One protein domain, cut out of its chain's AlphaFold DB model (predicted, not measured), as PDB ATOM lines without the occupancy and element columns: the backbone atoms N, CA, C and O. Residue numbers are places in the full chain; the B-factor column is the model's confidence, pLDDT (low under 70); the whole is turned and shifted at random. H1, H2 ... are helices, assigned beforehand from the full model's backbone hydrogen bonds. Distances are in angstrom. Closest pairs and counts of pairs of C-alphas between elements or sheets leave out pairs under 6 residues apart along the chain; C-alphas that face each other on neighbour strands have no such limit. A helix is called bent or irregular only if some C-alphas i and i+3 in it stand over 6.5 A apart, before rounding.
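This is residues 16 to 74 of the 85 residues of an uncharacterized protein of Candidatus Nitrosotalea sinensis (UniProt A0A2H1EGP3). Two helices make a helical hairpin: H1 leads into the longer H2, which folds back across it at a steep tilt and runs on past it. Beyond H2, residues 53 to 74 make a tail of loops with no named element, and this tail extends the length at the end far from the turn between the helices. The printed part has 59 residues with two named helices, H1 then H2, and no named strand; the class is all helix. It is only just loose, close to extended, with a radius of gyration of the C-alphas of 15.1 A, and the C-alphas span 44 by 17 by 15 A, a rod in outline.

H1, residues 16 to 30, and H2, residues 34 to 52, are joined by a tight link of 3 residues. They touch, with 21 pairs of C-alphas within 8 A; the closest C-alphas are those of Val 23 and Ala 37, 5.0 A apart. They run opposite ways at a steep tilt of 42 degrees, and their centres are 10.1 A apart. In H1 and H2 every O i to N i+4 pair is within hydrogen-bond range. In the tail, residues 66 to 67 make a short antiparallel pairing with residues 72 to 73.

H1 begins with C-alpha 16 at (-17.840, 30.084, 23.579) and measures 20.3 A from first to last C-alpha. H2 measures 26.3 A and ends with C-alpha 52 at (-20.636, 16.394, 21.898). Neither helix is bent.

The two C-alphas farthest apart are those of Gly 31 and Thr 72, 43.9 A. The printed part has no cut. The mean pLDDT of the printed part is 88.2, and residues 68 to 71 are under 70.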
ATOM      1  N   ASN A  16     -17.939  28.665  23.243       93.94
ATOM      2  CA  ASN A  16     -17.840  30.084  23.579       93.94
ATOM      3  C   ASN A  16     -19.197  30.765  23.426       93.94
ATOM      4  O   ASN A  16     -19.612  31.523  24.306       93.94
ATOM      5  N   GLU A  17     -19.914  30.456  22.344       94.50
ATOM      6  CA  GLU A  17     -21.272  30.959  22.143       94.50
ATOM      7  C   GLU A  17     -22.193  30.495  23.280       94.50
ATOM      8  O   GLU A  17     -22.889  31.306  23.900       94.50
ATOM      9  N   LEU A  18     -22.132  29.202  23.627       94.62
ATOM     10  CA  LEU A  18     -22.890  28.647  24.745       94.62
ATOM     11  C   LEU A  18     -22.514  29.313  26.074       94.62
ATOM     12  O   LEU A  18     -23.406  29.669  26.848       94.62
ATOM     13  N   TYR A  19     -21.218  29.497  26.343       97.31
ATOM     14  CA  TYR A  19     -20.746  30.168  27.554       97.31
ATOM     15  C   TYR A  19     -21.381  31.553  27.696       97.31
ATOM     16  O   TYR A  19     -22.003  31.852  28.717       97.31
ATOM     17  N   ASN A  20     -21.267  32.371  26.647       96.69
ATOM     18  CA  ASN A  20     -21.768  33.741  26.638       96.69
ATOM     19  C   ASN A  20     -23.284  33.773  26.836       96.69
ATOM     20  O   ASN A  20     -23.782  34.523  27.677       96.69
ATOM     21  N   ARG A  21     -24.020  32.902  26.136       96.50
ATOM     22  CA  ARG A  21     -25.479  32.794  26.262       96.50
ATOM     23  C   ARG A  21     -25.905  32.462  27.695       96.50
ATOM     24  O   ARG A  21     -26.836  33.077  28.216       96.50
ATOM     25  N   VAL A  22     -25.215  31.526  28.352       97.38
ATOM     26  CA  VAL A  22     -25.504  31.153  29.747       97.38
ATOM     27  C   VAL A  22     -25.179  32.303  30.702       97.38
ATOM     28  O   VAL A  22     -26.001  32.611  31.565       97.38
ATOM     29  N   VAL A  23     -24.029  32.968  30.547       97.69
ATOM     30  CA  VAL A  23     -23.652  34.104  31.405       97.69
ATOM     31  C   VAL A  23     -24.689  35.222  31.322       97.69
ATOM     32  O   VAL A  23     -25.203  35.639  32.360       97.69
ATOM     33  N   HIS A  24     -25.048  35.652  30.109       96.94
ATOM     34  CA  HIS A  24     -26.054  36.697  29.902       96.94
ATOM     35  C   HIS A  24     -27.405  36.317  30.500       96.94
ATOM     36  O   HIS A  24     -28.008  37.106  31.217       96.94
ATOM     37  N   TYR A  25     -27.857  35.077  30.305       97.06
ATOM     38  CA  TYR A  25     -29.116  34.627  30.889       97.06
ATOM     39  C   TYR A  25     -29.133  34.740  32.423       97.06
ATOM     40  O   TYR A  25     -30.096  35.254  32.993       97.06
ATOM     41  N   TYR A  26     -28.083  34.291  33.114       97.25
ATOM     42  CA  TYR A  26     -28.060  34.331  34.580       97.25
ATOM     43  C   TYR A  26     -27.855  35.743  35.146       97.25
ATOM     44  O   TYR A  26     -28.421  36.052  36.194       97.25
ATOM     45  N   ILE A  27     -27.120  36.616  34.459       98.00
ATOM     46  CA  ILE A  27     -27.000  38.022  34.865       98.00
ATOM     47  C   ILE A  27     -28.326  38.746  34.610       98.00
ATOM     48  O   ILE A  27     -28.967  39.218  35.547       98.00
ATOM     49  N   ASP A  28     -28.793  38.753  33.363       97.19
ATOM     50  CA  ASP A  28     -29.879  39.632  32.924       97.19
ATOM     51  C   ASP A  28     -31.257  39.134  33.371       97.19
ATOM     52  O   ASP A  28     -32.168  39.929  33.599       97.19
ATOM     53  N   LYS A  29     -31.448  37.809  33.469       96.31
ATOM     54  CA  LYS A  29     -32.753  37.207  33.798       96.31
ATOM     55  C   LYS A  29     -32.849  36.693  35.224       96.31
ATOM     56  O   LYS A  29     -33.964  36.521  35.716       96.31
ATOM     57  N   LYS A  30     -31.722  36.390  35.875       95.00
ATOM     58  CA  LYS A  30     -31.703  35.855  37.248       95.00
ATOM     59  C   LYS A  30     -31.060  36.801  38.260       95.00
ATOM     60  O   LYS A  30     -31.182  36.534  39.451       95.00
ATOM     61  N   GLY A  31     -30.433  37.893  37.816       97.06
ATOM     62  CA  GLY A  31     -29.803  38.874  38.700       97.06
ATOM     63  C   GLY A  31     -28.577  38.327  39.435       97.06
ATOM     64  O   GLY A  31     -28.265  38.789  40.528       97.06
ATOM     65  N   TYR A  32     -27.922  37.300  38.891       98.12
ATOM     66  CA  TYR A  32     -26.765  36.682  39.539       98.12
ATOM     67  C   TYR A  32     -25.524  37.558  39.384       98.12
ATOM     68  O   TYR A  32     -25.389  38.302  38.411       98.12
ATOM     69  N   SER A  33     -24.574  37.410  40.310       98.44
ATOM     70  CA  SER A  33     -23.260  38.026  40.138       98.44
ATOM     71  C   SER A  33     -22.545  37.431  38.921       98.44
ATOM     72  O   SER A  33     -22.789  36.287  38.514       98.44
ATOM     73  N   LYS A  34     -21.600  38.191  38.362       97.31
ATOM     74  CA  LYS A  34     -20.770  37.735  37.243       97.31
ATOM     75  C   LYS A  34     -20.023  36.445  37.592       97.31
ATOM     76  O   LYS A  34     -19.938  35.535  36.773       97.31
ATOM     77  N   GLU A  35     -19.523  36.324  38.816       98.25
ATOM     78  CA  GLU A  35     -18.793  35.155  39.315       98.25
ATOM     79  C   GLU A  35     -19.694  33.917  39.381       98.25
ATOM     80  O   GLU A  35     -19.292  32.836  38.935       98.25
ATOM     81  N   GLN A  36     -20.921  34.073  39.888       98.12
ATOM     82  CA  GLN A  36     -21.914  33.000  39.947       98.12
ATOM     83  C   GLN A  36     -22.314  32.541  38.540       98.12
ATOM     84  O   GLN A  36     -22.273  31.343  38.251       98.12
ATOM     85  N   ALA A  37     -22.636  33.483  37.649       98.00
ATOM     86  CA  ALA A  37     -23.001  33.196  36.265       98.00
ATOM     87  C   ALA A  37     -21.862  32.491  35.509       98.00
ATOM     88  O   ALA A  37     -22.085  31.463  34.871       98.00
ATOM     89  N   ASN A  38     -20.622  32.967  35.664       98.12
ATOM     90  CA  ASN A  38     -19.432  32.341  35.083       98.12
ATOM     91  C   ASN A  38     -19.221  30.908  35.596       98.12
ATOM     92  O   ASN A  38     -18.902  30.009  34.820       98.12
ATOM     93  N   SER A  39     -19.400  30.672  36.902       98.38
ATOM     94  CA  SER A  39     -19.279  29.334  37.498       98.38
ATOM     95  C   SER A  39     -20.291  28.349  36.905       98.38
ATOM     96  O   SER A  39     -19.940  27.215  36.572       98.38
ATOM     97  N   ILE A  40     -21.534  28.794  36.711       97.00
ATOM     98  CA  ILE A  40     -22.590  27.989  36.089       97.00
ATOM     99  C   ILE A  40     -22.278  27.738  34.611       97.00
ATOM    100  O   ILE A  40     -22.327  26.591  34.168       97.00
ATOM    101  N   ALA A  41     -21.897  28.778  33.867       97.00
ATOM    102  CA  ALA A  41     -21.572  28.674  32.449       97.00
ATOM    103  C   ALA A  41     -20.445  27.669  32.181       97.00
ATOM    104  O   ALA A  41     -20.590  26.826  31.298       97.00
ATOM    105  N   ARG A  42     -19.378  27.662  32.996       97.81
ATOM    106  CA  ARG A  42     -18.299  26.657  32.885       97.81
ATOM    107  C   ARG A  42     -18.823  25.227  33.017       97.81
ATOM    108  O   ARG A  42     -18.515  24.395  32.172       97.81
ATOM    109  N   LYS A  43     -19.656  24.960  34.030       97.31
ATOM    110  CA  LYS A  43     -20.240  23.627  34.263       97.31
ATOM    111  C   LYS A  43     -21.153  23.191  33.118       97.31
ATOM    112  O   LYS A  43     -21.128  22.031  32.717       97.31
ATOM    113  N   VAL A  44     -21.965  24.109  32.591       95.25
ATOM    114  CA  VAL A  44     -22.858  23.828  31.456       95.25
ATOM    115  C   VAL A  44     -22.043  23.509  30.204       95.25
ATOM    116  O   VAL A  44     -22.285  22.484  29.570       95.25
ATOM    117  N   VAL A  45     -21.038  24.328  29.894       94.38
ATOM    118  CA  VAL A  45     -20.157  24.129  28.738       94.38
ATOM    119  C   VAL A  45     -19.385  22.819  28.838       94.38
ATOM    120  O   VAL A  45     -19.325  22.087  27.859       94.38
ATOM    121  N   GLU A  46     -18.825  22.482  29.999       94.12
ATOM    122  CA  GLU A  46     -18.126  21.209  30.210       94.12
ATOM    123  C   GLU A  46     -19.057  20.009  29.990       94.12
ATOM    124  O   GLU A  46     -18.704  19.039  29.317       94.12
ATOM    125  N   ARG A  47     -20.292  20.097  30.491       91.31
ATOM    126  CA  ARG A  47     -21.301  19.054  30.301       91.31
ATOM    127  C   ARG A  47     -21.688  18.885  28.834       91.31
ATOM    128  O   ARG A  47     -21.843  17.755  28.379       91.31
ATOM    129  N   GLU A  48     -21.882  19.985  28.106       91.06
ATOM    130  CA  GLU A  48     -22.193  19.945  26.673       91.06
ATOM    131  C   GLU A  48     -20.999  19.495  25.827       91.06
ATOM    132  O   GLU A  48     -21.198  18.655  24.956       91.06
ATOM    133  N   LYS A  49     -19.768  19.932  26.136       88.19
ATOM    134  CA  LYS A  49     -18.531  19.407  25.526       88.19
ATOM    135  C   LYS A  49     -18.506  17.892  25.624       88.19
ATOM    136  O   LYS A  49     -18.471  17.210  24.612       88.19
ATOM    137  N   ASN A  50     -18.658  17.369  26.839       86.19
ATOM    138  CA  ASN A  50     -18.681  15.934  27.065       86.19
ATOM    139  C   ASN A  50     -19.791  15.235  26.268       86.19
ATOM    140  O   ASN A  50     -19.568  14.125  25.798       86.19
ATOM    141  N   ARG A  51     -20.982  15.830  26.114       85.25
ATOM    142  CA  ARG A  51     -22.064  15.261  25.283       85.25
ATOM    143  C   ARG A  51     -21.735  15.247  23.792       85.25
ATOM    144  O   ARG A  51     -22.117  14.290  23.132       85.25
ATOM    145  N   HIS A  52     -21.035  16.264  23.300       84.69
ATOM    146  CA  HIS A  52     -20.636  16.394  21.898       84.69
ATOM    147  C   HIS A  52     -19.299  15.710  21.583       84.69
ATOM    148  O   HIS A  52     -18.866  15.735  20.439       84.69
ATOM    149  N   THR A  53     -18.655  15.068  22.561       83.38
ATOM    150  CA  THR A  53     -17.454  14.244  22.373       83.38
ATOM    151  C   THR A  53     -17.815  12.761  22.305       83.38
ATOM    152  O   THR A  53     -18.673  12.269  23.048       83.38
ATOM    153  N   CYS A  54     -17.116  12.028  21.442       81.19
ATOM    154  CA  CYS A  54     -17.185  10.581  21.349       81.19
ATOM    155  C   CYS A  54     -16.953   9.909  22.709       81.19
ATOM    156  O   CYS A  54     -16.015  10.234  23.436       81.19
ATOM    157  N   LYS A  55     -17.789   8.920  23.045       77.25
ATOM    158  CA  LYS A  55     -17.662   8.150  24.294       77.25
ATOM    159  C   LYS A  55     -16.630   7.030  24.222       77.25
ATOM    160  O   LYS A  55     -16.281   6.464  25.256       77.25
ATOM    161  N   ASN A  56     -16.111   6.735  23.032       77.38
ATOM    162  CA  ASN A  56     -14.963   5.857  22.894       77.38
ATOM    163  C   ASN A  56     -13.710   6.592  23.398       77.38
ATOM    164  O   ASN A  56     -13.190   7.487  22.730       77.38
ATOM    165  N   VAL A  57     -13.223   6.184  24.575       71.00
ATOM    166  CA  VAL A  57     -12.064   6.779  25.270       71.00
ATOM    167  C   VAL A  57     -10.780   6.796  24.440       71.00
ATOM    168  O   VAL A  57      -9.879   7.570  24.738       71.00
ATOM    169  N   LYS A  58     -10.694   5.972  23.390       72.19
ATOM    170  CA  LYS A  58      -9.542   5.917  22.483       72.19
ATOM    171  C   LYS A  58      -9.517   7.038  21.439       72.19
ATOM    172  O   LYS A  58      -8.493   7.253  20.809       72.19
ATOM    173  N   CYS A  59     -10.650   7.705  21.213       78.56
ATOM    174  CA  CYS A  59     -10.847   8.643  20.110       78.56
ATOM    175  C   CYS A  59     -10.850  10.102  20.588       78.56
ATOM    176  O   CYS A  59     -10.074  10.907  20.090       78.56
ATOM    177  N   GLY A  60     -11.722  10.451  21.539       76.56
ATOM    178  CA  GLY A  60     -11.838  11.824  22.050       76.56
ATOM    179  C   GLY A  60     -12.279  12.900  21.037       76.56
ATOM    180  O   GLY A  60     -12.316  14.072  21.404       76.56
ATOM    181  N   HIS A  61     -12.632  12.541  19.799       84.56
ATOM    182  CA  HIS A  61     -13.092  13.471  18.761       84.56
ATOM    183  C   HIS A  61     -14.541  13.923  18.964       84.56
ATOM    184  O   HIS A  61     -15.308  13.313  19.720       84.56
ATOM    185  N   GLY A  62     -14.921  15.011  18.292       80.50
ATOM    186  CA  GLY A  62     -16.291  15.513  18.310       80.50
ATOM    187  C   GLY A  62     -17.232  14.572  17.561       80.50
ATOM    188  O   GLY A  62     -16.833  13.926  16.602       80.50
ATOM    189  N   LEU A  63     -18.499  14.496  17.962       79.94
ATOM    190  CA  LEU A  63     -19.514  13.694  17.265       79.94
ATOM    191  C   LEU A  63     -19.759  14.156  15.821       79.94
ATOM    192  O   LEU A  63     -20.221  13.359  15.009       79.94
ATOM    193  N   ASP A  64     -19.428  15.404  15.493       80.81
ATOM    194  CA  ASP A  64     -19.467  15.916  14.119       80.81
ATOM    195  C   ASP A  64     -18.419  15.232  13.219       80.81
ATOM    196  O   ASP A  64     -18.628  15.103  12.016       80.81
ATOM    197  N   ASP A  65     -17.347  14.688  13.810       79.12
ATOM    198  CA  ASP A  65     -16.342  13.871  13.126       79.12
ATOM    199  C   ASP A  65     -16.765  12.396  13.004       79.12
ATOM    200  O   ASP A  65     -15.952  11.549  12.630       79.12
ATOM    201  N   HIS A  66     -18.012  12.044  13.342       79.75
ATOM    202  CA  HIS A  66     -18.523  10.675  13.297       79.75
ATOM    203  C   HIS A  66     -19.660  10.483  12.292       79.75
ATOM    204  O   HIS A  66     -20.538  11.325  12.111       79.75
ATOM    205  N   ILE A  67     -19.727   9.276  11.726       79.06
ATOM    206  CA  ILE A  67     -20.950   8.789  11.088       79.06
ATOM    207  C   ILE A  67     -21.994   8.556  12.186       79.06
ATOM    208  O   ILE A  67     -21.787   7.770  13.119       79.06
ATOM    209  N   ARG A  68     -23.132   9.248  12.072       66.38
ATOM    210  CA  ARG A  68     -24.246   9.142  13.023       66.38
ATOM    211  C   ARG A  68     -24.661   7.675  13.195       66.38
ATOM    212  O   ARG A  68     -24.835   6.958  12.216       66.38
ATOM    213  N   HIS A  69     -24.842   7.256  14.449       61.56
ATOM    214  CA  HIS A  69     -25.284   5.915  14.872       61.56
ATOM    215  C   HIS A  69     -24.305   4.741  14.699       61.56
ATOM    216  O   HIS A  69     -24.632   3.651  15.158       61.56
ATOM    217  N   SER A  70     -23.111   4.920  14.120       65.06
ATOM    218  CA  SER A  70     -22.165   3.804  13.917       65.06
ATOM    219  C   SER A  70     -20.879   3.891  14.746       65.06
ATOM    220  O   SER A  70     -19.983   3.065  14.566       65.06
ATOM    221  N   GLU A  71     -20.756   4.895  15.627       65.62
ATOM    222  CA  GLU A  71     -19.538   5.213  16.402       65.62
ATOM    223  C   GLU A  71     -18.257   5.324  15.547       65.62
ATOM    224  O   GLU A  71     -17.148   5.364  16.075       65.62
ATOM    225  N   THR A  72     -18.391   5.422  14.224       77.19
ATOM    226  CA  THR A  72     -17.265   5.383  13.291       77.19
ATOM    227  C   THR A  72     -16.747   6.790  13.064       77.19
ATOM    228  O   THR A  72     -17.502   7.633  12.580       77.19
ATOM    229  N   CYS A  73     -15.481   7.048  13.397       82.06
ATOM    230  CA  CYS A  73     -14.872   8.351  13.127       82.06
ATOM    231  C   CYS A  73     -14.425   8.486  11.670       82.06
ATOM    232  O   CYS A  73     -13.909   7.546  11.060       82.06
ATOM    233  N   LEU A  74     -14.538   9.707  11.161       79.81
ATOM    234  CA  LEU A  74     -14.070  10.146   9.854       79.81
ATOM    235  C   LEU A  74     -12.581  10.539   9.864       79.81
ATOM    236  O   LEU A  74     -11.958  10.550   8.805       79.81
TER     237      LEU A  74